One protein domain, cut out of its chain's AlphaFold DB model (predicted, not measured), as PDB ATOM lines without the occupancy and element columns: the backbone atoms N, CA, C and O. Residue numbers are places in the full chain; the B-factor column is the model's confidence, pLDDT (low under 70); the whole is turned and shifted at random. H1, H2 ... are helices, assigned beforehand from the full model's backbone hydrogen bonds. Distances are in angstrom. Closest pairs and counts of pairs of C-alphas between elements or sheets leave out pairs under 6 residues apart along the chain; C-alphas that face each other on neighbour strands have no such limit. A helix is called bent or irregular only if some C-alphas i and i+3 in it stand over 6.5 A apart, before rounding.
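What this domain is: This is residues 257 to 411 of the 1221 residues of an uncharacterized protein of Candida auris (UniProt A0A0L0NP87). A compact helical body is built round one long helix, H5, in its middle, with H2, H4, H6 and H7 packed about it and H2 crossing it steeply. H5, H6 and H7 make an up-and-down bundle; short H3 packs on residues 342 to 346 of H5, H8 turns off from the end of H7, and residues 257 to 269 and H1 lie at the periphery. The printed part has 155 residues with eight named helices, H1 to H8 in chain order, and no named strand; its class is all helix. The radius of gyration of the C-alphas is 15.1 A, and the rounded outline spans 39 by 37 by 33 A.

Where its parts are: Residues 257 to 269 hold no named element. H1, residues 270 to 274, begins at C-alpha 270 (19.735, 10.729, -39.565). H2 is residues 279 to 298, 28.4 A long from first to last C-alpha. H3 is residues 308 to 311 and H4 residues 313 to 323, 15.6 A. H5, residues 329 to 348, is 29.0 A long and begins at C-alpha 329 (14.270, 11.354, -49.268). H6, residues 354 to 381, measures 33.7 A; it has a kink of 69 degrees near residue 375 and is irregular, with C-alphas 377 and 380 8.4 A apart. H7 is residues 389 to 399, 15.2 A. H8, residues 401 to 409, 13.3 A, ends at C-alpha 409 (16.110, 35.471, -60.427).

How they stand to each other: H5 is the hub, touching five helices. H2 touches it at a steep tilt of 47 degrees, the same way, closest at the C-alphas of Val 287 and Ala 334, 5.1 A. H3 touches residues 342 to 346 of H5 alone, closest at the C-alphas of Phe 310 and Tyr 342, 5.4 A. H4 and H5 form a helical hairpin at a shallow tilt of 31 degrees, with the C-alphas of Leu 323 and Asn 332 closest at 4.4 A. In the bundle, each helix running against the one before, H5 and H6 form a hairpin at 26 degrees, closest at the C-alphas of Leu 343 and Val 357, 6.3 A. H6 and H7 form another at 29 degrees, where residues 368 to 372 of H6 alone touch H7; the C-alphas of Leu 372 and Pro 389 are closest, 5.8 A. H7 and H8 only just touch, with 3 pairs of C-alphas within 8 A, and only at the corner by their link; the C-alphas of Cys 397 and Met 403 are closest, 5.3 A. H1 touches no helix; it is close to H2 but not clearly touching, with the C-alphas of Leu 273 and Val 279 closest at 6.9 A. Every O i to N i+4 pair is within hydrogen-bond range in H1, H2, H4, H5 and H7, against 17 of 24 in H6 and 4 of 5 in H8; H3 is too short for such a pair.

The domain as a whole: The two C-alphas farthest apart, those of Asp 275 and Pro 401, are 41.7 A apart. The printed part has no cut, and no link between named helices is long. Mean pLDDT of the printed part is 78.8; it is under 70 at residues 257 to 276, 298 to 301 and 374 to 381.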
ATOM      1  N   ASN A 257       6.329  36.778 -34.071       51.34
ATOM      2  CA  ASN A 257       5.635  35.866 -34.991       51.34
ATOM      3  C   ASN A 257       6.558  34.698 -35.380       51.34
ATOM      4  O   ASN A 257       7.618  34.879 -35.974       51.34
ATOM      5  N   PHE A 258       6.170  33.468 -35.039       58.09
ATOM      6  CA  PHE A 258       7.036  32.289 -35.186       58.09
ATOM      7  C   PHE A 258       7.379  31.962 -36.650       58.09
ATOM      8  O   PHE A 258       8.456  31.430 -36.910       58.09
ATOM      9  N   LEU A 259       6.507  32.337 -37.594       54.75
ATOM     10  CA  LEU A 259       6.718  32.220 -39.043       54.75
ATOM     11  C   LEU A 259       7.800  33.201 -39.563       54.75
ATOM     12  O   LEU A 259       8.521  32.909 -40.523       54.75
ATOM     13  N   GLU A 260       8.035  34.323 -38.874       49.91
ATOM     14  CA  GLU A 260       9.108  35.267 -39.219       49.91
ATOM     15  C   GLU A 260      10.497  34.757 -38.798       49.91
ATOM     16  O   GLU A 260      11.491  35.047 -39.467       49.91
ATOM     17  N   LYS A 261      10.590  33.912 -37.764       53.50
ATOM     18  CA  LYS A 261      11.866  33.399 -37.218       53.50
ATOM     19  C   LYS A 261      12.304  32.032 -37.762       53.50
ATOM     20  O   LYS A 261      13.166  31.374 -37.176       53.50
ATOM     21  N   VAL A 262      11.743  31.582 -38.886       50.03
ATOM     22  CA  VAL A 262      11.985  30.234 -39.429       50.03
ATOM     23  C   VAL A 262      13.335  30.136 -40.144       50.03
ATOM     24  O   VAL A 262      13.429  30.111 -41.365       50.03
ATOM     25  N   SER A 263      14.396  30.001 -39.360       44.59
ATOM     26  CA  SER A 263      15.498  29.105 -39.694       44.59
ATOM     27  C   SER A 263      16.216  28.719 -38.404       44.59
ATOM     28  O   SER A 263      17.174  29.386 -38.003       44.59
ATOM     29  N   PRO A 264      15.851  27.606 -37.746       47.09
ATOM     30  CA  PRO A 264      16.884  26.911 -37.013       47.09
ATOM     31  C   PRO A 264      17.962  26.578 -38.056       47.09
ATOM     32  O   PRO A 264      17.696  25.850 -39.022       47.09
ATOM     33  N   ASN A 265      19.177  27.097 -37.876       49.56
ATOM     34  CA  ASN A 265      20.390  26.647 -38.580       49.56
ATOM     35  C   ASN A 265      20.768  25.199 -38.189       49.56
ATOM     36  O   ASN A 265      21.922  24.792 -38.275       49.56
ATOM     37  N   ILE A 266      19.793  24.419 -37.719       52.75
ATOM     38  CA  ILE A 266      19.932  23.056 -37.242       52.75
ATOM     39  C   ILE A 266      19.661  22.155 -38.444       52.75
ATOM     40  O   ILE A 266      18.528  22.041 -38.913       52.75
ATOM     41  N   ILE A 267      20.722  21.550 -38.968       54.66
ATOM     42  CA  ILE A 267      20.636  20.434 -39.909       54.66
ATOM     43  C   ILE A 267      20.520  19.173 -39.051       54.66
ATOM     44  O   ILE A 267      21.415  18.885 -38.254       54.66
ATOM     45  N   ALA A 268      19.406  18.449 -39.154       52.31
ATOM     46  CA  ALA A 268      19.226  17.200 -38.424       52.31
ATOM     47  C   ALA A 268      19.894  16.040 -39.178       52.31
ATOM     48  O   ALA A 268      19.519  15.714 -40.303       52.31
ATOM     49  N   ASP A 269      20.874  15.389 -38.548       57.28
ATOM     50  CA  ASP A 269      21.480  14.154 -39.061       57.28
ATOM     51  C   ASP A 269      20.562  12.949 -38.759       57.28
ATOM     52  O   ASP A 269      20.034  12.802 -37.651       57.28
ATOM     53  N   LYS A 270      20.425  12.024 -39.717       61.44
ATOM     54  CA  LYS A 270      19.735  10.729 -39.565       61.44
ATOM     55  C   LYS A 270      20.265   9.895 -38.398       61.44
ATOM     56  O   LYS A 270      19.537   9.048 -37.881       61.44
ATOM     57  N   LYS A 271      21.532  10.061 -38.006       60.22
ATOM     58  CA  LYS A 271      22.088   9.401 -36.810       60.22
ATOM     59  C   LYS A 271      21.498   9.970 -35.525       60.22
ATOM     60  O   LYS A 271      21.133   9.207 -34.648       60.22
ATOM     61  N   ILE A 272      21.349  11.288 -35.474       60.22
ATOM     62  CA  ILE A 272      20.854  12.023 -34.313       60.22
ATOM     63  C   ILE A 272      19.352  11.741 -34.114       60.22
ATOM     64  O   ILE A 272      18.927  11.463 -33.000       60.22
ATOM     65  N   LEU A 273      18.568  11.674 -35.198       66.75
ATOM     66  CA  LEU A 273      17.148  11.283 -35.153       66.75
ATOM     67  C   LEU A 273      16.915   9.847 -34.648       66.75
ATOM     68  O   LEU A 273      15.946   9.617 -33.922       66.75
ATOM     69  N   ARG A 274      17.799   8.894 -34.992       65.25
ATOM     70  CA  ARG A 274      17.696   7.486 -34.553       65.25
ATOM     71  C   ARG A 274      17.805   7.306 -33.043       65.25
ATOM     72  O   ARG A 274      17.283   6.319 -32.532       65.25
ATOM     73  N   ASP A 275      18.469   8.228 -32.353       61.66
ATOM     74  CA  ASP A 275      18.662   8.146 -30.904       61.66
ATOM     75  C   ASP A 275      17.384   8.509 -30.124       61.66
ATOM     76  O   ASP A 275      17.289   8.211 -28.934       61.66
ATOM     77  N   ILE A 276      16.392   9.125 -30.783       63.69
ATOM     78  CA  ILE A 276      15.184   9.669 -30.139       63.69
ATOM     79  C   ILE A 276      13.905   9.023 -30.675       63.69
ATOM     80  O   ILE A 276      13.006   8.705 -29.895       63.69
ATOM     81  N   ILE A 277      13.811   8.816 -31.992       71.50
ATOM     82  CA  ILE A 277      12.618   8.265 -32.646       71.50
ATOM     83  C   ILE A 277      13.018   7.170 -33.638       71.50
ATOM     84  O   ILE A 277      14.039   7.236 -34.323       71.50
ATOM     85  N   GLU A 278      12.169   6.150 -33.747       76.75
ATOM     86  CA  GLU A 278      12.286   5.128 -34.780       76.75
ATOM     87  C   GLU A 278      11.986   5.739 -36.160       76.75
ATOM     88  O   GLU A 278      10.842   6.061 -36.487       76.75
ATOM     89  N   VAL A 279      13.043   5.930 -36.957       79.06
ATOM     90  CA  VAL A 279      12.992   6.649 -38.241       79.06
ATOM     91  C   VAL A 279      12.002   6.016 -39.222       79.06
ATOM     92  O   VAL A 279      11.302   6.739 -39.927       79.06
ATOM     93  N   ASP A 280      11.903   4.687 -39.247       82.19
ATOM     94  CA  ASP A 280      10.987   3.982 -40.148       82.19
ATOM     95  C   ASP A 280       9.525   4.241 -39.757       82.19
ATOM     96  O   ASP A 280       8.707   4.564 -40.614       82.19
ATOM     97  N   PHE A 281       9.216   4.233 -38.457       85.31
ATOM     98  CA  PHE A 281       7.879   4.538 -37.948       85.31
ATOM     99  C   PHE A 281       7.438   5.967 -38.284       85.31
ATOM    100  O   PHE A 281       6.358   6.158 -38.846       85.31
ATOM    101  N   ILE A 282       8.273   6.974 -37.991       87.25
ATOM    102  CA  ILE A 282       7.913   8.371 -38.283       87.25
ATOM    103  C   ILE A 282       7.814   8.621 -39.790       87.25
ATOM    104  O   ILE A 282       6.924   9.346 -40.228       87.25
ATOM    105  N   THR A 283       8.665   7.972 -40.594       89.06
ATOM    106  CA  THR A 283       8.608   8.070 -42.057       89.06
ATOM    107  C   THR A 283       7.297   7.500 -42.585       89.06
ATOM    108  O   THR A 283       6.593   8.205 -43.306       89.06
ATOM    109  N   SER A 284       6.921   6.278 -42.197       89.06
ATOM    110  CA  SER A 284       5.662   5.668 -42.643       89.06
ATOM    111  C   SER A 284       4.444   6.468 -42.179       89.06
ATOM    112  O   SER A 284       3.500   6.627 -42.951       89.06
ATOM    113  N   LEU A 285       4.465   7.026 -40.965       90.69
ATOM    114  CA  LEU A 285       3.363   7.834 -40.443       90.69
ATOM    115  C   LEU A 285       3.216   9.174 -41.189       90.69
ATOM    116  O   LEU A 285       2.102   9.541 -41.571       90.69
ATOM    117  N   VAL A 286       4.321   9.881 -41.450       92.62
ATOM    118  CA  VAL A 286       4.330  11.134 -42.230       92.62
ATOM    119  C   VAL A 286       3.896  10.883 -43.677       92.62
ATOM    120  O   VAL A 286       3.035  11.601 -44.183       92.62
ATOM    121  N   VAL A 287       4.422   9.832 -44.320       91.81
ATOM    122  CA  VAL A 287       4.034   9.416 -45.681       91.81
ATOM    123  C   VAL A 287       2.541   9.112 -45.755       91.81
ATOM    124  O   VAL A 287       1.852   9.690 -46.588       91.81
ATOM    125  N   THR A 288       2.026   8.273 -44.855       92.38
ATOM    126  CA  THR A 288       0.603   7.893 -44.825       92.38
ATOM    127  C   THR A 288      -0.293   9.111 -44.636       92.38
ATOM    128  O   THR A 288      -1.294   9.263 -45.330       92.38
ATOM    129  N   THR A 289       0.071  10.008 -43.718       93.12
ATOM    130  CA  THR A 289      -0.719  11.217 -43.453       93.12
ATOM    131  C   THR A 289      -0.771  12.112 -44.688       93.12
ATOM    132  O   THR A 289      -1.848  12.570 -45.063       93.12
ATOM    133  N   ALA A 290       0.365  12.315 -45.360       92.88
ATOM    134  CA  ALA A 290       0.419  13.086 -46.597       92.88
ATOM    135  C   ALA A 290      -0.383  12.425 -47.734       92.88
ATOM    136  O   ALA A 290      -1.113  13.119 -48.439       92.88
ATOM    137  N   GLN A 291      -0.311  11.096 -47.882       92.12
ATOM    138  CA  GLN A 291      -1.104  10.340 -48.863       92.12
ATOM    139  C   GLN A 291      -2.609  10.482 -48.615       92.12
ATOM    140  O   GLN A 291      -3.360  10.731 -49.557       92.12
ATOM    141  N   LEU A 292      -3.048  10.360 -47.358       91.00
ATOM    142  CA  LEU A 292      -4.450  10.534 -46.982       91.00
ATOM    143  C   LEU A 292      -4.925  11.963 -47.249       91.00
ATOM    144  O   LEU A 292      -5.979  12.112 -47.853       91.00
ATOM    145  N   LEU A 293      -4.151  12.987 -46.870       90.25
ATOM    146  CA  LEU A 293      -4.503  14.393 -47.113       90.25
ATOM    147  C   LEU A 293      -4.623  14.716 -48.609       90.25
ATOM    148  O   LEU A 293      -5.591  15.353 -49.026       90.25
ATOM    149  N   ASN A 294      -3.675  14.249 -49.428       88.12
ATOM    150  CA  ASN A 294      -3.737  14.412 -50.883       88.12
ATOM    151  C   ASN A 294      -4.951  13.691 -51.478       88.12
ATOM    152  O   ASN A 294      -5.681  14.282 -52.271       88.12
ATOM    153  N   TYR A 295      -5.206  12.449 -51.056       86.25
ATOM    154  CA  TYR A 295      -6.354  11.673 -51.519       86.25
ATOM    155  C   TYR A 295      -7.694  12.311 -51.116       86.25
ATOM    156  O   TYR A 295      -8.613  12.379 -51.931       86.25
ATOM    157  N   THR A 296      -7.821  12.814 -49.881       82.81
ATOM    158  CA  THR A 296      -9.042  13.503 -49.427       82.81
ATOM    159  C   THR A 296      -9.250  14.826 -50.156       82.81
ATOM    160  O   THR A 296     -10.387  15.116 -50.530       82.81
ATOM    161  N   LYS A 297      -8.170  15.578 -50.432       79.00
ATOM    162  CA  LYS A 297      -8.227  16.823 -51.213       79.00
ATOM    163  C   LYS A 297      -8.689  16.568 -52.649       79.00
ATOM    164  O   LYS A 297      -9.589  17.246 -53.123       79.00
ATOM    165  N   GLU A 298      -8.131  15.564 -53.330       68.06
ATOM    166  CA  GLU A 298      -8.506  15.223 -54.716       68.06
ATOM    167  C   GLU A 298      -9.982  14.797 -54.850       68.06
ATOM    168  O   GLU A 298     -10.587  14.930 -55.914       68.06
ATOM    169  N   LYS A 299     -10.575  14.273 -53.771       67.00
ATOM    170  CA  LYS A 299     -11.973  13.821 -53.724       67.00
ATOM    171  C   LYS A 299     -12.941  14.844 -53.129       67.00
ATOM    172  O   LYS A 299     -14.090  14.473 -52.894       67.00
ATOM    173  N   SER A 300     -12.491  16.076 -52.878       60.28
ATOM    174  CA  SER A 300     -13.290  17.149 -52.270       60.28
ATOM    175  C   SER A 300     -13.952  16.731 -50.949       60.28
ATOM    176  O   SER A 300     -15.078  17.116 -50.649       60.28
ATOM    177  N   ILE A 301     -13.276  15.889 -50.162       69.62
ATOM    178  CA  ILE A 301     -13.733  15.512 -48.820       69.62
ATOM    179  C   ILE A 301     -13.252  16.595 -47.853       69.62
ATOM    180  O   ILE A 301     -12.066  16.930 -47.864       69.62
ATOM    181  N   ALA A 302     -14.152  17.100 -47.003       70.31
ATOM    182  CA  ALA A 302     -13.834  18.114 -46.001       70.31
ATOM    183  C   ALA A 302     -12.606  17.712 -45.163       70.31
ATOM    184  O   ALA A 302     -12.540  16.612 -44.598       70.31
ATOM    185  N   LEU A 303     -11.618  18.605 -45.110       74.81
ATOM    186  CA  LEU A 303     -10.391  18.392 -44.354       74.81
ATOM    187  C   LEU A 303     -10.647  18.661 -42.863       74.81
ATOM    188  O   LEU A 303     -11.381  19.582 -42.520       74.81
ATOM    189  N   PRO A 304     -10.021  17.906 -41.942       78.56
ATOM    190  CA  PRO A 304     -10.160  18.136 -40.506       78.56
ATOM    191  C   PRO A 304      -9.295  19.329 -40.046       78.56
ATOM    192  O   PRO A 304      -8.360  19.150 -39.260       78.56
ATOM    193  N   LEU A 305      -9.583  20.533 -40.557       77.50
ATOM    194  CA  LEU A 305      -8.820  21.767 -40.302       77.50
ATOM    195  C   LEU A 305      -8.820  22.170 -38.818       77.50
ATOM    196  O   LEU A 305      -7.832  22.702 -38.327       77.50
ATOM    197  N   GLU A 306      -9.863  21.800 -38.069       75.31
ATOM    198  CA  GLU A 306      -9.969  22.000 -36.612       75.31
ATOM    199  C   GLU A 306      -8.926  21.221 -35.789       75.31
ATOM    200  O   GLU A 306      -8.817  21.386 -34.570       75.31
ATOM    201  N   SER A 307      -8.169  20.315 -36.416       80.62
ATOM    202  CA  SER A 307      -7.152  19.534 -35.723       80.62
ATOM    203  C   SER A 307      -6.081  20.447 -35.103       80.62
ATOM    204  O   SER A 307      -5.492  21.268 -35.809       80.62
ATOM    205  N   PRO A 308      -5.700  20.243 -33.824       82.06
ATOM    206  CA  PRO A 308      -4.641  21.025 -33.176       82.06
ATOM    207  C   PRO A 308      -3.262  20.828 -33.830       82.06
ATOM    208  O   PRO A 308      -2.313  21.553 -33.533       82.06
ATOM    209  N   PHE A 309      -3.140  19.850 -34.734       87.19
ATOM    210  CA  PHE A 309      -1.987  19.707 -35.611       87.19
ATOM    211  C   PHE A 309      -1.754  20.961 -36.466       87.19
ATOM    212  O   PHE A 309      -0.604  21.368 -36.598       87.19
ATOM    213  N   PHE A 310      -2.809  21.583 -37.007       83.81
ATOM    214  CA  PHE A 310      -2.706  22.712 -37.941       83.81
ATOM    215  C   PHE A 310      -2.452  24.063 -37.265       83.81
ATOM    216  O   PHE A 310      -2.002  24.994 -37.917       83.81
ATOM    217  N   THR A 311      -2.656  24.163 -35.951       79.81
ATOM    218  CA  THR A 311      -2.465  25.407 -35.185       79.81
ATOM    219  C   THR A 311      -1.212  25.396 -34.299       79.81
ATOM    220  O   THR A 311      -0.793  26.436 -33.792       79.81
ATOM    221  N   SER A 312      -0.568  24.238 -34.110       82.19
ATOM    222  CA  SER A 312       0.605  24.096 -33.234       82.19
ATOM    223  C   SER A 312       1.894  24.603 -33.890       82.19
ATOM    224  O   SER A 312       2.303  24.132 -34.953       82.19
ATOM    225  N   LYS A 313       2.589  25.520 -33.205       77.00
ATOM    226  CA  LYS A 313       3.906  26.044 -33.618       77.00
ATOM    227  C   LYS A 313       4.992  24.969 -33.529       77.00
ATOM    228  O   LYS A 313       5.900  24.916 -34.359       77.00
ATOM    229  N   GLU A 314       4.890  24.099 -32.526       77.88
ATOM    230  CA  GLU A 314       5.821  22.998 -32.283       77.88
ATOM    231  C   GLU A 314       5.825  22.012 -33.453       77.88
ATOM    232  O   GLU A 314       6.892  21.581 -33.899       77.88
ATOM    233  N   VAL A 315       4.634  21.698 -33.974       85.06
ATOM    234  CA  VAL A 315       4.440  20.831 -35.141       85.06
ATOM    235  C   VAL A 315       5.157  21.403 -36.363       85.06
ATOM    236  O   VAL A 315       5.934  20.688 -37.001       85.06
ATOM    237  N   PHE A 316       4.988  22.698 -36.645       84.44
ATOM    238  CA  PHE A 316       5.652  23.353 -37.773       84.44
ATOM    239  C   PHE A 316       7.184  23.300 -37.680       84.44
ATOM    240  O   PHE A 316       7.852  22.902 -38.636       84.44
ATOM    241  N   LEU A 317       7.757  23.619 -36.515       78.88
ATOM    242  CA  LEU A 317       9.211  23.566 -36.307       78.88
ATOM    243  C   LEU A 317       9.772  22.145 -36.471       78.88
ATOM    244  O   LEU A 317      10.841  21.969 -37.062       78.88
ATOM    245  N   CYS A 318       9.042  21.130 -36.002       83.62
ATOM    246  CA  CYS A 318       9.411  19.729 -36.201       83.62
ATOM    247  C   CYS A 318       9.389  19.345 -37.685       83.62
ATOM    248  O   CYS A 318      10.328  18.707 -38.156       83.62
ATOM    249  N   MET A 319       8.375  19.771 -38.444       88.00
ATOM    250  CA  MET A 319       8.322  19.527 -39.889       88.00
ATOM    251  C   MET A 319       9.494  20.191 -40.624       88.00
ATOM    252  O   MET A 319      10.142  19.550 -41.448       88.00
ATOM    253  N   VAL A 320       9.853  21.435 -40.291       82.88
ATOM    254  CA  VAL A 320      11.029  22.096 -40.893       82.88
ATOM    255  C   VAL A 320      12.324  21.328 -40.593       82.88
ATOM    256  O   VAL A 320      13.192  21.221 -41.461       82.88
ATOM    257  N   LEU A 321      12.454  20.755 -39.391       79.88
ATOM    258  CA  LEU A 321      13.593  19.911 -39.027       79.88
ATOM    259  C   LEU A 321      13.623  18.608 -39.838       79.88
ATOM    260  O   LEU A 321      14.673  18.252 -40.374       79.88
ATOM    261  N   LEU A 322      12.484  17.921 -39.972       85.06
ATOM    262  CA  LEU A 322      12.387  16.671 -40.733       85.06
ATOM    263  C   LEU A 322      12.638  16.884 -42.230       85.06
ATOM    264  O   LEU A 322      13.312  16.062 -42.838       85.06
ATOM    265  N   LEU A 323      12.202  18.011 -42.805       85.75
ATOM    266  CA  LEU A 323      12.479  18.386 -44.199       85.75
ATOM    267  C   LEU A 323      13.991  18.506 -44.495       85.75
ATOM    268  O   LEU A 323      14.453  18.244 -45.615       85.75
ATOM    269  N   LYS A 324      14.771  18.911 -43.487       78.56
ATOM    270  CA  LYS A 324      16.234  19.053 -43.546       78.56
ATOM    271  C   LYS A 324      16.980  17.765 -43.172       78.56
ATOM    272  O   LYS A 324      18.201  17.801 -43.067       78.56
ATOM    273  N   CYS A 325      16.288  16.638 -42.978       78.25
ATOM    274  CA  CYS A 325      16.937  15.379 -42.628       78.25
ATOM    275  C   CYS A 325      17.740  14.816 -43.811       78.25
ATOM    276  O   CYS A 325      17.198  14.517 -44.884       78.25
ATOM    277  N   ASP A 326      19.035  14.595 -43.600       72.75
ATOM    278  CA  ASP A 326      19.903  14.010 -44.620       72.75
ATOM    279  C   ASP A 326      19.663  12.501 -44.786       72.75
ATOM    280  O   ASP A 326      19.469  11.755 -43.827       72.75
ATOM    281  N   GLY A 327      19.680  12.015 -46.032       72.12
ATOM    282  CA  GLY A 327      19.560  10.580 -46.336       72.12
ATOM    283  C   GLY A 327      18.169   9.958 -46.112       72.12
ATOM    284  O   GLY A 327      18.064   8.725 -46.062       72.12
ATOM    285  N   CYS A 328      17.118  10.779 -45.988       79.19
ATOM    286  CA  CYS A 328      15.716  10.366 -45.829       79.19
ATOM    287  C   CYS A 328      14.806  11.045 -46.875       79.19
ATOM    288  O   CYS A 328      13.967  11.874 -46.549       79.19
ATOM    289  N   HIS A 329      14.972  10.695 -48.154       82.50
ATOM    290  CA  HIS A 329      14.270  11.354 -49.268       82.50
ATOM    291  C   HIS A 329      12.733  11.265 -49.175       82.50
ATOM    292  O   HIS A 329      12.059  12.286 -49.279       82.50
ATOM    293  N   HIS A 330      12.190  10.077 -48.881       83.69
ATOM    294  CA  HIS A 330      10.751   9.841 -48.676       83.69
ATOM    295  C   HIS A 330      10.145  10.736 -47.601       83.69
ATOM    296  O   HIS A 330       9.094  11.339 -47.803       83.69
ATOM    297  N   LEU A 331      10.842  10.839 -46.467       87.94
ATOM    298  CA  LEU A 331      10.440  11.684 -45.352       87.94
ATOM    299  C   LEU A 331      10.436  13.155 -45.768       87.94
ATOM    300  O   LEU A 331       9.479  13.857 -45.465       87.94
ATOM    301  N   ASN A 332      11.456  13.612 -46.498       88.50
ATOM    302  CA  ASN A 332      11.553  15.006 -46.929       88.50
ATOM    303  C   ASN A 332      10.401  15.390 -47.872       88.50
ATOM    304  O   ASN A 332       9.761  16.417 -47.650       88.50
ATOM    305  N   ILE A 333      10.083  14.553 -48.870       88.75
ATOM    306  CA  ILE A 333       8.962  14.799 -49.798       88.75
ATOM    307  C   ILE A 333       7.628  14.816 -49.049       88.75
ATOM    308  O   ILE A 333       6.836  15.749 -49.202       88.75
ATOM    309  N   ALA A 334       7.371  13.806 -48.218       90.06
ATOM    310  CA  ALA A 334       6.116  13.725 -47.480       90.06
ATOM    311  C   ALA A 334       5.976  14.872 -46.464       90.06
ATOM    312  O   ALA A 334       4.893  15.428 -46.300       90.06
ATOM    313  N   THR A 335       7.080  15.308 -45.855       91.81
ATOM    314  CA  THR A 335       7.089  16.471 -44.958       91.81
ATOM    315  C   THR A 335       6.812  17.771 -45.711       91.81
ATOM    316  O   THR A 335       6.064  18.603 -45.207       91.81
ATOM    317  N   LEU A 336       7.337  17.946 -46.932       92.62
ATOM    318  CA  LEU A 336       7.002  19.098 -47.777       92.62
ATOM    319  C   LEU A 336       5.497  19.151 -48.086       92.62
ATOM    320  O   LEU A 336       4.901  20.224 -48.022       92.62
ATOM    321  N   ASN A 337       4.876  17.997 -48.360       92.75
ATOM    322  CA  ASN A 337       3.425  17.905 -48.545       92.75
ATOM    323  C   ASN A 337       2.679  18.349 -47.275       92.75
ATOM    324  O   ASN A 337       1.773  19.173 -47.362       92.75
ATOM    325  N   LEU A 338       3.077  17.860 -46.092       92.75
ATOM    326  CA  LEU A 338       2.452  18.264 -44.825       92.75
ATOM    327  C   LEU A 338       2.620  19.758 -44.525       92.75
ATOM    328  O   LEU A 338       1.660  20.388 -44.091       92.75
ATOM    329  N   ILE A 339       3.800  20.334 -44.780       91.62
ATOM    330  CA  ILE A 339       4.033  21.780 -44.641       91.62
ATOM    331  C   ILE A 339       3.094  22.556 -45.564       91.62
ATOM    332  O   ILE A 339       2.521  23.555 -45.139       91.62
ATOM    333  N   HIS A 340       2.907  22.083 -46.800       91.12
ATOM    334  CA  HIS A 340       2.001  22.724 -47.744       91.12
ATOM    335  C   HIS A 340       0.553  22.745 -47.233       91.12
ATOM    336  O   HIS A 340      -0.069  23.805 -47.210       91.12
ATOM    337  N   PHE A 341       0.044  21.608 -46.741       89.75
ATOM    338  CA  PHE A 341      -1.281  21.551 -46.109       89.75
ATOM    339  C   PHE A 341      -1.377  22.419 -44.857       89.75
ATOM    340  O   PHE A 341      -2.387  23.080 -44.658       89.75
ATOM    341  N   TYR A 342      -0.335  22.430 -44.026       89.38
ATOM    342  CA  TYR A 342      -0.313  23.217 -42.800       89.38
ATOM    343  C   TYR A 342      -0.401  24.716 -43.074       89.38
ATOM    344  O   TYR A 342      -1.179  25.412 -42.433       89.38
ATOM    345  N   LEU A 343       0.366  25.211 -44.044       88.31
ATOM    346  CA  LEU A 343       0.367  26.628 -44.390       88.31
ATOM    347  C   LEU A 343      -0.942  27.068 -45.053       88.31
ATOM    348  O   LEU A 343      -1.430  28.141 -44.718       88.31
ATOM    349  N   ASN A 344      -1.535  26.236 -45.919       86.19
ATOM    350  CA  ASN A 344      -2.857  26.532 -46.480       86.19
ATOM    351  C   ASN A 344      -3.927  26.546 -45.377       86.19
ATOM    352  O   ASN A 344      -4.682  27.499 -45.290       86.19
ATOM    353  N   ALA A 345      -3.914  25.572 -44.458       85.56
ATOM    354  CA  ALA A 345      -4.857  25.536 -43.340       85.56
ATOM    355  C   ALA A 345      -4.769  26.784 -42.440       85.56
ATOM    356  O   ALA A 345      -5.789  27.253 -41.944       85.56
ATOM    357  N   LEU A 346      -3.568  27.337 -42.220       83.12
ATOM    358  CA  LEU A 346      -3.420  28.579 -41.454       83.12
ATOM    359  C   LEU A 346      -4.049  29.790 -42.161       83.12
ATOM    360  O   LEU A 346      -4.561  30.680 -41.479       83.12
ATOM    361  N   GLU A 347      -3.974  29.823 -43.490       81.56
ATOM    362  CA  GLU A 347      -4.578  30.854 -44.338       81.56
ATOM    363  C   GLU A 347      -6.107  30.715 -44.346       81.56
ATOM    364  O   GLU A 347      -6.797  31.686 -44.041       81.56
ATOM    365  N   ASP A 348      -6.620  29.497 -44.557       79.94
ATOM    366  CA  ASP A 348      -8.058  29.182 -44.591       79.94
ATOM    367  C   ASP A 348      -8.742  29.487 -43.245       79.94
ATOM    368  O   ASP A 348      -9.843  30.030 -43.195       79.94
ATOM    369  N   LEU A 349      -8.063  29.205 -42.127       79.12
ATOM    370  CA  LEU A 349      -8.542  29.530 -40.776       79.12
ATOM    371  C   LEU A 349      -8.374  31.020 -40.411       79.12
ATOM    372  O   LEU A 349      -8.703  31.415 -39.290       79.12
ATOM    373  N   GLY A 350      -7.795  31.843 -41.295       74.12
ATOM    374  CA  GLY A 350      -7.515  33.263 -41.050       74.12
ATOM    375  C   GLY A 350      -6.461  33.529 -39.966       74.12
ATOM    376  O   GLY A 350      -6.322  34.654 -39.486       74.12
ATOM    377  N   THR A 351      -5.716  32.502 -39.550       75.62
ATOM    378  CA  THR A 351      -4.718  32.588 -38.467       75.62
ATOM    379  C   THR A 351      -3.386  33.197 -38.909       75.62
ATOM    380  O   THR A 351      -2.645  33.720 -38.074       75.62
ATOM    381  N   ALA A 352      -3.071  33.148 -40.207       75.31
ATOM    382  CA  ALA A 352      -1.908  33.796 -40.805       75.31
ATOM    383  C   ALA A 352      -2.320  34.551 -42.073       75.31
ATOM    384  O   ALA A 352      -3.137  34.065 -42.850       75.31
ATOM    385  N   SER A 353      -1.733  35.731 -42.298       77.69
ATOM    386  CA  SER A 353      -1.932  36.457 -43.553       77.69
ATOM    387  C   SER A 353      -1.164  35.797 -44.700       77.69
ATOM    388  O   SER A 353      -0.102  35.197 -44.498       77.69
ATOM    389  N   GLU A 354      -1.669  35.987 -45.919       79.75
ATOM    390  CA  GLU A 354      -1.047  35.523 -47.165       79.75
ATOM    391  C   GLU A 354       0.443  35.919 -47.260       79.75
ATOM    392  O   GLU A 354       1.295  35.121 -47.652       79.75
ATOM    393  N   GLU A 355       0.790  37.136 -46.823       78.06
ATOM    394  CA  GLU A 355       2.163  37.658 -46.851       78.06
ATOM    395  C   GLU A 355       3.125  36.868 -45.952       78.06
ATOM    396  O   GLU A 355       4.258  36.583 -46.348       78.06
ATOM    397  N   ILE A 356       2.676  36.469 -44.757       79.50
ATOM    398  CA  ILE A 356       3.492  35.692 -43.813       79.50
ATOM    399  C   ILE A 356       3.706  34.269 -44.346       79.50
ATOM    400  O   ILE A 356       4.809  33.713 -44.246       79.50
ATOM    401  N   VAL A 357       2.663  33.679 -44.938       83.50
ATOM    402  CA  VAL A 357       2.740  32.361 -45.579       83.50
ATOM    403  C   VAL A 357       3.725  32.398 -46.750       83.50
ATOM    404  O   VAL A 357       4.631  31.561 -46.822       83.50
ATOM    405  N   PHE A 358       3.630  33.411 -47.613       84.44
ATOM    406  CA  PHE A 358       4.557  33.600 -48.727       84.44
ATOM    407  C   PHE A 358       6.015  33.748 -48.258       84.44
ATOM    408  O   PHE A 358       6.887  33.021 -48.742       84.44
ATOM    409  N   ALA A 359       6.285  34.612 -47.270       81.62
ATOM    410  CA  ALA A 359       7.630  34.803 -46.714       81.62
ATOM    411  C   ALA A 359       8.213  33.507 -46.116       81.62
ATOM    412  O   ALA A 359       9.428  33.289 -46.103       81.62
ATOM    413  N   THR A 360       7.350  32.610 -45.630       83.12
ATOM    414  CA  THR A 360       7.757  31.286 -45.147       83.12
ATOM    415  C   THR A 360       8.184  30.379 -46.303       83.12
ATOM    416  O   THR A 360       9.243  29.748 -46.227       83.12
ATOM    417  N   TYR A 361       7.420  30.341 -47.398       87.75
ATOM    418  CA  TYR A 361       7.809  29.593 -48.599       87.75
ATOM    419  C   TYR A 361       9.082  30.137 -49.246       87.75
ATOM    420  O   TYR A 361       9.906  29.345 -49.702       87.75
ATOM    421  N   GLU A 362       9.286  31.454 -49.238       84.69
ATOM    422  CA  GLU A 362      10.515  32.082 -49.730       84.69
ATOM    423  C   GLU A 362      11.757  31.544 -48.994       84.69
ATOM    424  O   GLU A 362      12.757  31.191 -49.623       84.69
ATOM    425  N   LYS A 363      11.674  31.358 -47.670       83.12
ATOM    426  CA  LYS A 363      12.758  30.754 -46.867       83.12
ATOM    427  C   LYS A 363      12.958  29.265 -47.146       83.12
ATOM    428  O   LYS A 363      14.081  28.768 -47.053       83.12
ATOM    429  N   LEU A 364      11.887  28.538 -47.463       85.94
ATOM    430  CA  LEU A 364      11.944  27.109 -47.795       85.94
ATOM    431  C   LEU A 364      12.397  26.850 -49.239       85.94
ATOM    432  O   LEU A 364      12.833  25.738 -49.548       85.94
ATOM    433  N   PHE A 365      12.345  27.866 -50.104       87.25
ATOM    434  CA  PHE A 365      12.617  27.758 -51.533       87.25
ATOM    435  C   PHE A 365      13.942  27.048 -51.870       87.25
ATOM    436  O   PHE A 365      13.890  26.091 -52.643       87.25
ATOM    437  N   PRO A 366      15.107  27.377 -51.264       86.50
ATOM    438  CA  PRO A 366      16.360  26.684 -51.580       86.50
ATOM    439  C   PRO A 366      16.284  25.169 -51.353       86.50
ATOM    440  O   PRO A 366      16.758  24.392 -52.178       86.50
ATOM    441  N   ARG A 367      15.619  24.734 -50.273       85.44
ATOM    442  CA  ARG A 367      15.458  23.310 -49.957       85.44
ATOM    443  C   ARG A 367      14.496  22.613 -50.916       85.44
ATOM    444  O   ARG A 367      14.723  21.457 -51.257       85.44
ATOM    445  N   ILE A 368      13.446  23.300 -51.371       88.56
ATOM    446  CA  ILE A 368      12.539  22.773 -52.402       88.56
ATOM    447  C   ILE A 368      13.321  22.510 -53.700       88.56
ATOM    448  O   ILE A 368      13.150  21.454 -54.307       88.56
ATOM    449  N   ILE A 369      14.235  23.412 -54.080       86.44
ATOM    450  CA  ILE A 369      15.094  23.239 -55.263       86.44
ATOM    451  C   ILE A 369      16.096  22.083 -55.096       86.44
ATOM    452  O   ILE A 369      16.294  21.315 -56.034       86.44
ATOM    453  N   GLU A 370      16.691  21.897 -53.914       84.44
ATOM    454  CA  GLU A 370      17.561  20.735 -53.638       84.44
ATOM    455  C   GLU A 370      16.821  19.389 -53.751       84.44
ATOM    456  O   GLU A 370      17.391  18.387 -54.198       84.44
ATOM    457  N   LEU A 371      15.550  19.340 -53.333       84.94
ATOM    458  CA  LEU A 371      14.727  18.133 -53.455       84.94
ATOM    459  C   LEU A 371      14.386  17.826 -54.915       84.94
ATOM    460  O   LEU A 371      14.464  16.665 -55.311       84.94
ATOM    461  N   LEU A 372      14.130  18.865 -55.713       81.62
ATOM    462  CA  LEU A 372      13.926  18.784 -57.162       81.62
ATOM    463  C   LEU A 372      15.082  18.061 -57.883       81.62
ATOM    464  O   LEU A 372      14.839  17.244 -58.767       81.62
ATOM    465  N   ASP A 373      16.329  18.299 -57.463       72.88
ATOM    466  CA  ASP A 373      17.511  17.621 -58.025       72.88
ATOM    467  C   ASP A 373      17.589  16.148 -57.630       72.88
ATOM    468  O   ASP A 373      18.037  15.300 -58.400       72.88
ATOM    469  N   SER A 374      17.156  15.839 -56.408       64.75
ATOM    470  CA  SER A 374      17.173  14.480 -55.866       64.75
ATOM    471  C   SER A 374      16.101  13.584 -56.503       64.75
ATOM    472  O   SER A 374      16.297  12.368 -56.584       64.75
ATOM    473  N   ASP A 375      14.992  14.174 -56.961       63.94
ATOM    474  CA  ASP A 375      13.866  13.475 -57.595       63.94
ATOM    475  C   ASP A 375      14.222  12.884 -58.968       63.94
ATOM    476  O   ASP A 375      13.692  11.831 -59.346       63.94
ATOM    477  N   LEU A 376      15.139  13.529 -59.701       58.78
ATOM    478  CA  LEU A 376      15.557  13.125 -61.049       58.78
ATOM    479  C   LEU A 376      16.083  11.683 -61.091       58.78
ATOM    480  O   LEU A 376      15.756  10.932 -62.011       58.78
ATOM    481  N   ASP A 377      16.818  11.267 -60.059       59.03
ATOM    482  CA  ASP A 377      17.448   9.944 -59.993       59.03
ATOM    483  C   ASP A 377      16.601   8.889 -59.252       59.03
ATOM    484  O   ASP A 377      16.900   7.693 -59.334       59.03
ATOM    485  N   LYS A 378      15.569   9.297 -58.492       63.12
ATOM    486  CA  LYS A 378      14.910   8.436 -57.485       63.12
ATOM    487  C   LYS A 378      13.378   8.397 -57.522       63.12
ATOM    488  O   LYS A 378      12.803   7.746 -56.648       63.12
ATOM    489  N   LYS A 379      12.697   8.986 -58.516       59.25
ATOM    490  CA  LYS A 379      11.213   9.007 -58.568       59.25
ATOM    491  C   LYS A 379      10.548   7.630 -58.432       59.25
ATOM    492  O   LYS A 379       9.552   7.532 -57.730       59.25
ATOM    493  N   HIS A 380      11.124   6.554 -58.980       55.56
ATOM    494  CA  HIS A 380      10.580   5.187 -58.824       55.56
ATOM    495  C   HIS A 380      10.504   4.706 -57.368       55.56
ATOM    496  O   HIS A 380       9.863   3.701 -57.084       55.56
ATOM    497  N   SER A 381      11.197   5.383 -56.450       60.41
ATOM    498  CA  SER A 381      11.144   5.070 -55.028       60.41
ATOM    499  C   SER A 381      10.018   5.799 -54.294       60.41
ATOM    500  O   SER A 381       9.663   5.356 -53.207       60.41
ATOM    501  N   VAL A 382       9.447   6.879 -54.842       71.12
ATOM    502  CA  VAL A 382       8.453   7.704 -54.139       71.12
ATOM    503  C   VAL A 382       7.099   6.974 -54.081       71.12
ATOM    504  O   VAL A 382       6.606   6.532 -55.118       71.12
ATOM    505  N   PRO A 383       6.480   6.833 -52.894       73.44
ATOM    506  CA  PRO A 383       5.161   6.230 -52.744       73.44
ATOM    507  C   PRO A 383       4.091   6.992 -53.545       73.44
ATOM    508  O   PRO A 383       4.138   8.223 -53.587       73.44
ATOM    509  N   PRO A 384       3.099   6.302 -54.139       75.69
ATOM    510  CA  PRO A 384       2.011   6.953 -54.876       75.69
ATOM    511  C   PRO A 384       1.165   7.850 -53.954       75.69
ATOM    512  O   PRO A 384       1.215   7.702 -52.733       75.69
ATOM    513  N   TYR A 385       0.366   8.754 -54.532       81.62
ATOM    514  CA  TYR A 385      -0.456   9.754 -53.816       81.62
ATOM    515  C   TYR A 385       0.333  10.824 -53.035       81.62
ATOM    516  O   TYR A 385      -0.231  11.549 -52.215       81.62
ATOM    517  N   LEU A 386       1.638  10.961 -53.283       85.19
ATOM    518  CA  LEU A 386       2.434  12.099 -52.822       85.19
ATOM    519  C   LEU A 386       2.650  13.085 -53.969       85.19
ATOM    520  O   LEU A 386       3.031  12.679 -55.066       85.19
ATOM    521  N   ASN A 387       2.474  14.380 -53.701       84.75
ATOM    522  CA  ASN A 387       2.857  15.410 -54.657       84.75
ATOM    523  C   ASN A 387       4.375  15.564 -54.642       84.75
ATOM    524  O   ASN A 387       4.993  15.703 -53.582       84.75
ATOM    525  N   LEU A 388       4.979  15.558 -55.824       84.50
ATOM    526  CA  LEU A 388       6.407  15.796 -55.956       84.50
ATOM    527  C   LEU A 388       6.727  17.277 -55.690       84.50
ATOM    528  O   LEU A 388       5.873  18.141 -55.915       84.50
ATOM    529  N   PRO A 389       7.960  17.602 -55.266       87.69
ATOM    530  CA  PRO A 389       8.450  18.974 -55.136       87.69
ATOM    531  C   PRO A 389       8.116  19.878 -56.330       87.69
ATOM    532  O   PRO A 389       7.699  21.017 -56.137       87.69
ATOM    533  N   VAL A 390       8.220  19.361 -57.559       87.00
ATOM    534  CA  VAL A 390       7.836  20.069 -58.793       87.00
ATOM    535  C   VAL A 390       6.341  20.414 -58.856       87.00
ATOM    536  O   VAL A 390       5.982  21.521 -59.261       87.00
ATOM    537  N   SER A 391       5.462  19.513 -58.411       85.69
ATOM    538  CA  SER A 391       4.010  19.729 -58.369       85.69
ATOM    539  C   SER A 391       3.641  20.739 -57.280       85.69
ATOM    540  O   SER A 391       2.852  21.648 -57.534       85.69
ATOM    541  N   VAL A 392       4.269  20.641 -56.099       87.44
ATOM    542  CA  VAL A 392       4.111  21.624 -55.011       87.44
ATOM    543  C   VAL A 392       4.565  23.006 -55.481       87.44
ATOM    544  O   VAL A 392       3.820  23.972 -55.355       87.44
ATOM    545  N   LEU A 393       5.744  23.103 -56.099       89.50
ATOM    546  CA  LEU A 393       6.268  24.355 -56.644       89.50
ATOM    547  C   LEU A 393       5.362  24.940 -57.739       89.50
ATOM    548  O   LEU A 393       5.158  26.151 -57.773       89.50
ATOM    549  N   SER A 394       4.790  24.097 -58.603       88.50
ATOM    550  CA  SER A 394       3.816  24.529 -59.615       88.50
ATOM    551  C   SER A 394       2.571  25.131 -58.961       88.50
ATOM    552  O   SER A 394       2.133  26.206 -59.366       88.50
ATOM    553  N   GLY A 395       2.043  24.493 -57.910       86.44
ATOM    554  CA  GLY A 395       0.936  25.031 -57.113       86.44
ATOM    555  C   GLY A 395       1.277  26.365 -56.444       86.44
ATOM    556  O   GLY A 395       0.486  27.301 -56.503       86.44
ATOM    557  N   LEU A 396       2.489  26.502 -55.895       88.12
ATOM    558  CA  LEU A 396       2.961  27.764 -55.309       88.12
ATOM    559  C   LEU A 396       3.106  28.880 -56.345       88.12
ATOM    560  O   LEU A 396       2.831  30.030 -56.028       88.12
ATOM    561  N   CYS A 397       3.523  28.566 -57.572       88.44
ATOM    562  CA  CYS A 397       3.621  29.558 -58.643       88.44
ATOM    563  C   CYS A 397       2.247  30.000 -59.164       88.44
ATOM    564  O   CYS A 397       2.123  31.145 -59.597       88.44
ATOM    565  N   LEU A 398       1.242  29.115 -59.114       85.81
ATOM    566  CA  LEU A 398      -0.153  29.456 -59.406       85.81
ATOM    567  C   LEU A 398      -0.744  30.357 -58.318       85.81
ATOM    568  O   LEU A 398      -1.320  31.388 -58.652       85.81
ATOM    569  N   LYS A 399      -0.570  29.993 -57.039       84.81
ATOM    570  CA  LYS A 399      -1.127  30.744 -55.902       84.81
ATOM    571  C   LYS A 399      -0.404  32.077 -55.674       84.81
ATOM    572  O   LYS A 399      -1.046  33.103 -55.503       84.81
ATOM    573  N   TYR A 400       0.929  32.082 -55.741       85.81
ATOM    574  CA  TYR A 400       1.765  33.256 -55.485       85.81
ATOM    575  C   TYR A 400       2.624  33.610 -56.713       85.81
ATOM    576  O   TYR A 400       3.750  33.116 -56.852       85.81
ATOM    577  N   PRO A 401       2.185  34.538 -57.586       81.94
ATOM    578  CA  PRO A 401       2.944  34.938 -58.777       81.94
ATOM    579  C   PRO A 401       4.375  35.427 -58.487       81.94
ATOM    580  O   PRO A 401       5.268  35.269 -59.323       81.94
ATOM    581  N   ARG A 402       4.629  35.965 -57.282       85.56
ATOM    582  CA  ARG A 402       5.974  36.351 -56.808       85.56
ATOM    583  C   ARG A 402       6.947  35.164 -56.756       85.56
ATOM    584  O   ARG A 402       8.132  35.348 -57.005       85.56
ATOM    585  N   MET A 403       6.472  33.936 -56.538       87.12
ATOM    586  CA  MET A 403       7.315  32.732 -56.569       87.12
ATOM    587  C   MET A 403       7.941  32.499 -57.954       87.12
ATOM    588  O   MET A 403       9.107  32.113 -58.065       87.12
ATOM    589  N   SER A 404       7.215  32.836 -59.026       87.19
ATOM    590  CA  SER A 404       7.754  32.786 -60.393       87.19
ATOM    591  C   SER A 404       8.915  33.770 -60.591       87.19
ATOM    592  O   SER A 404       9.862  33.472 -61.321       87.19
ATOM    593  N   LEU A 405       8.905  34.919 -59.903       87.19
ATOM    594  CA  LEU A 405      10.027  35.863 -59.914       87.19
ATOM    595  C   LEU A 405      11.268  35.276 -59.226       87.19
ATOM    596  O   LEU A 405      12.374  35.414 -59.747       87.19
ATOM    597  N   HIS A 406      11.103  34.554 -58.113       87.62
ATOM    598  CA  HIS A 406      12.222  33.853 -57.472       87.62
ATOM    599  C   HIS A 406      12.832  32.787 -58.388       87.62
ATOM    600  O   HIS A 406      14.058  32.729 -58.508       87.62
ATOM    601  N   LEU A 407      12.009  32.005 -59.101       88.62
ATOM    602  CA  LEU A 407      12.494  31.049 -60.110       88.62
ATOM    603  C   LEU A 407      13.319  31.731 -61.206       88.62
ATOM    604  O   LEU A 407      14.379  31.227 -61.587       88.62
ATOM    605  N   HIS A 408      12.857  32.890 -61.679       88.69
ATOM    606  CA  HIS A 408      13.555  33.682 -62.688       88.69
ATOM    607  C   HIS A 408      14.908  34.210 -62.186       88.69
ATOM    608  O   HIS A 408      15.931  34.047 -62.859       88.69
ATOM    609  N   ASN A 409      14.925  34.821 -60.999       88.50
ATOM    610  CA  ASN A 409      16.110  35.471 -60.427       88.50
ATOM    611  C   ASN A 409      17.192  34.462 -60.015       88.50
ATOM    612  O   ASN A 409      18.383  34.761 -60.087       88.50
ATOM    613  N   THR A 410      16.792  33.250 -59.626       87.50
ATOM    614  CA  THR A 410      17.711  32.162 -59.243       87.50
ATOM    615  C   THR A 410      18.149  31.284 -60.421       87.50
ATOM    616  O   THR A 410      18.952  30.370 -60.240       87.50
ATOM    617  N   ASN A 411      17.679  31.570 -61.640       89.00
ATOM    618  CA  ASN A 411      17.956  30.814 -62.869       89.00
ATOM    619  C   ASN A 411      17.511  29.340 -62.849       89.00
ATOM    620  O   ASN A 411      17.976  28.537 -63.665       89.00
TER     621      ASN A 411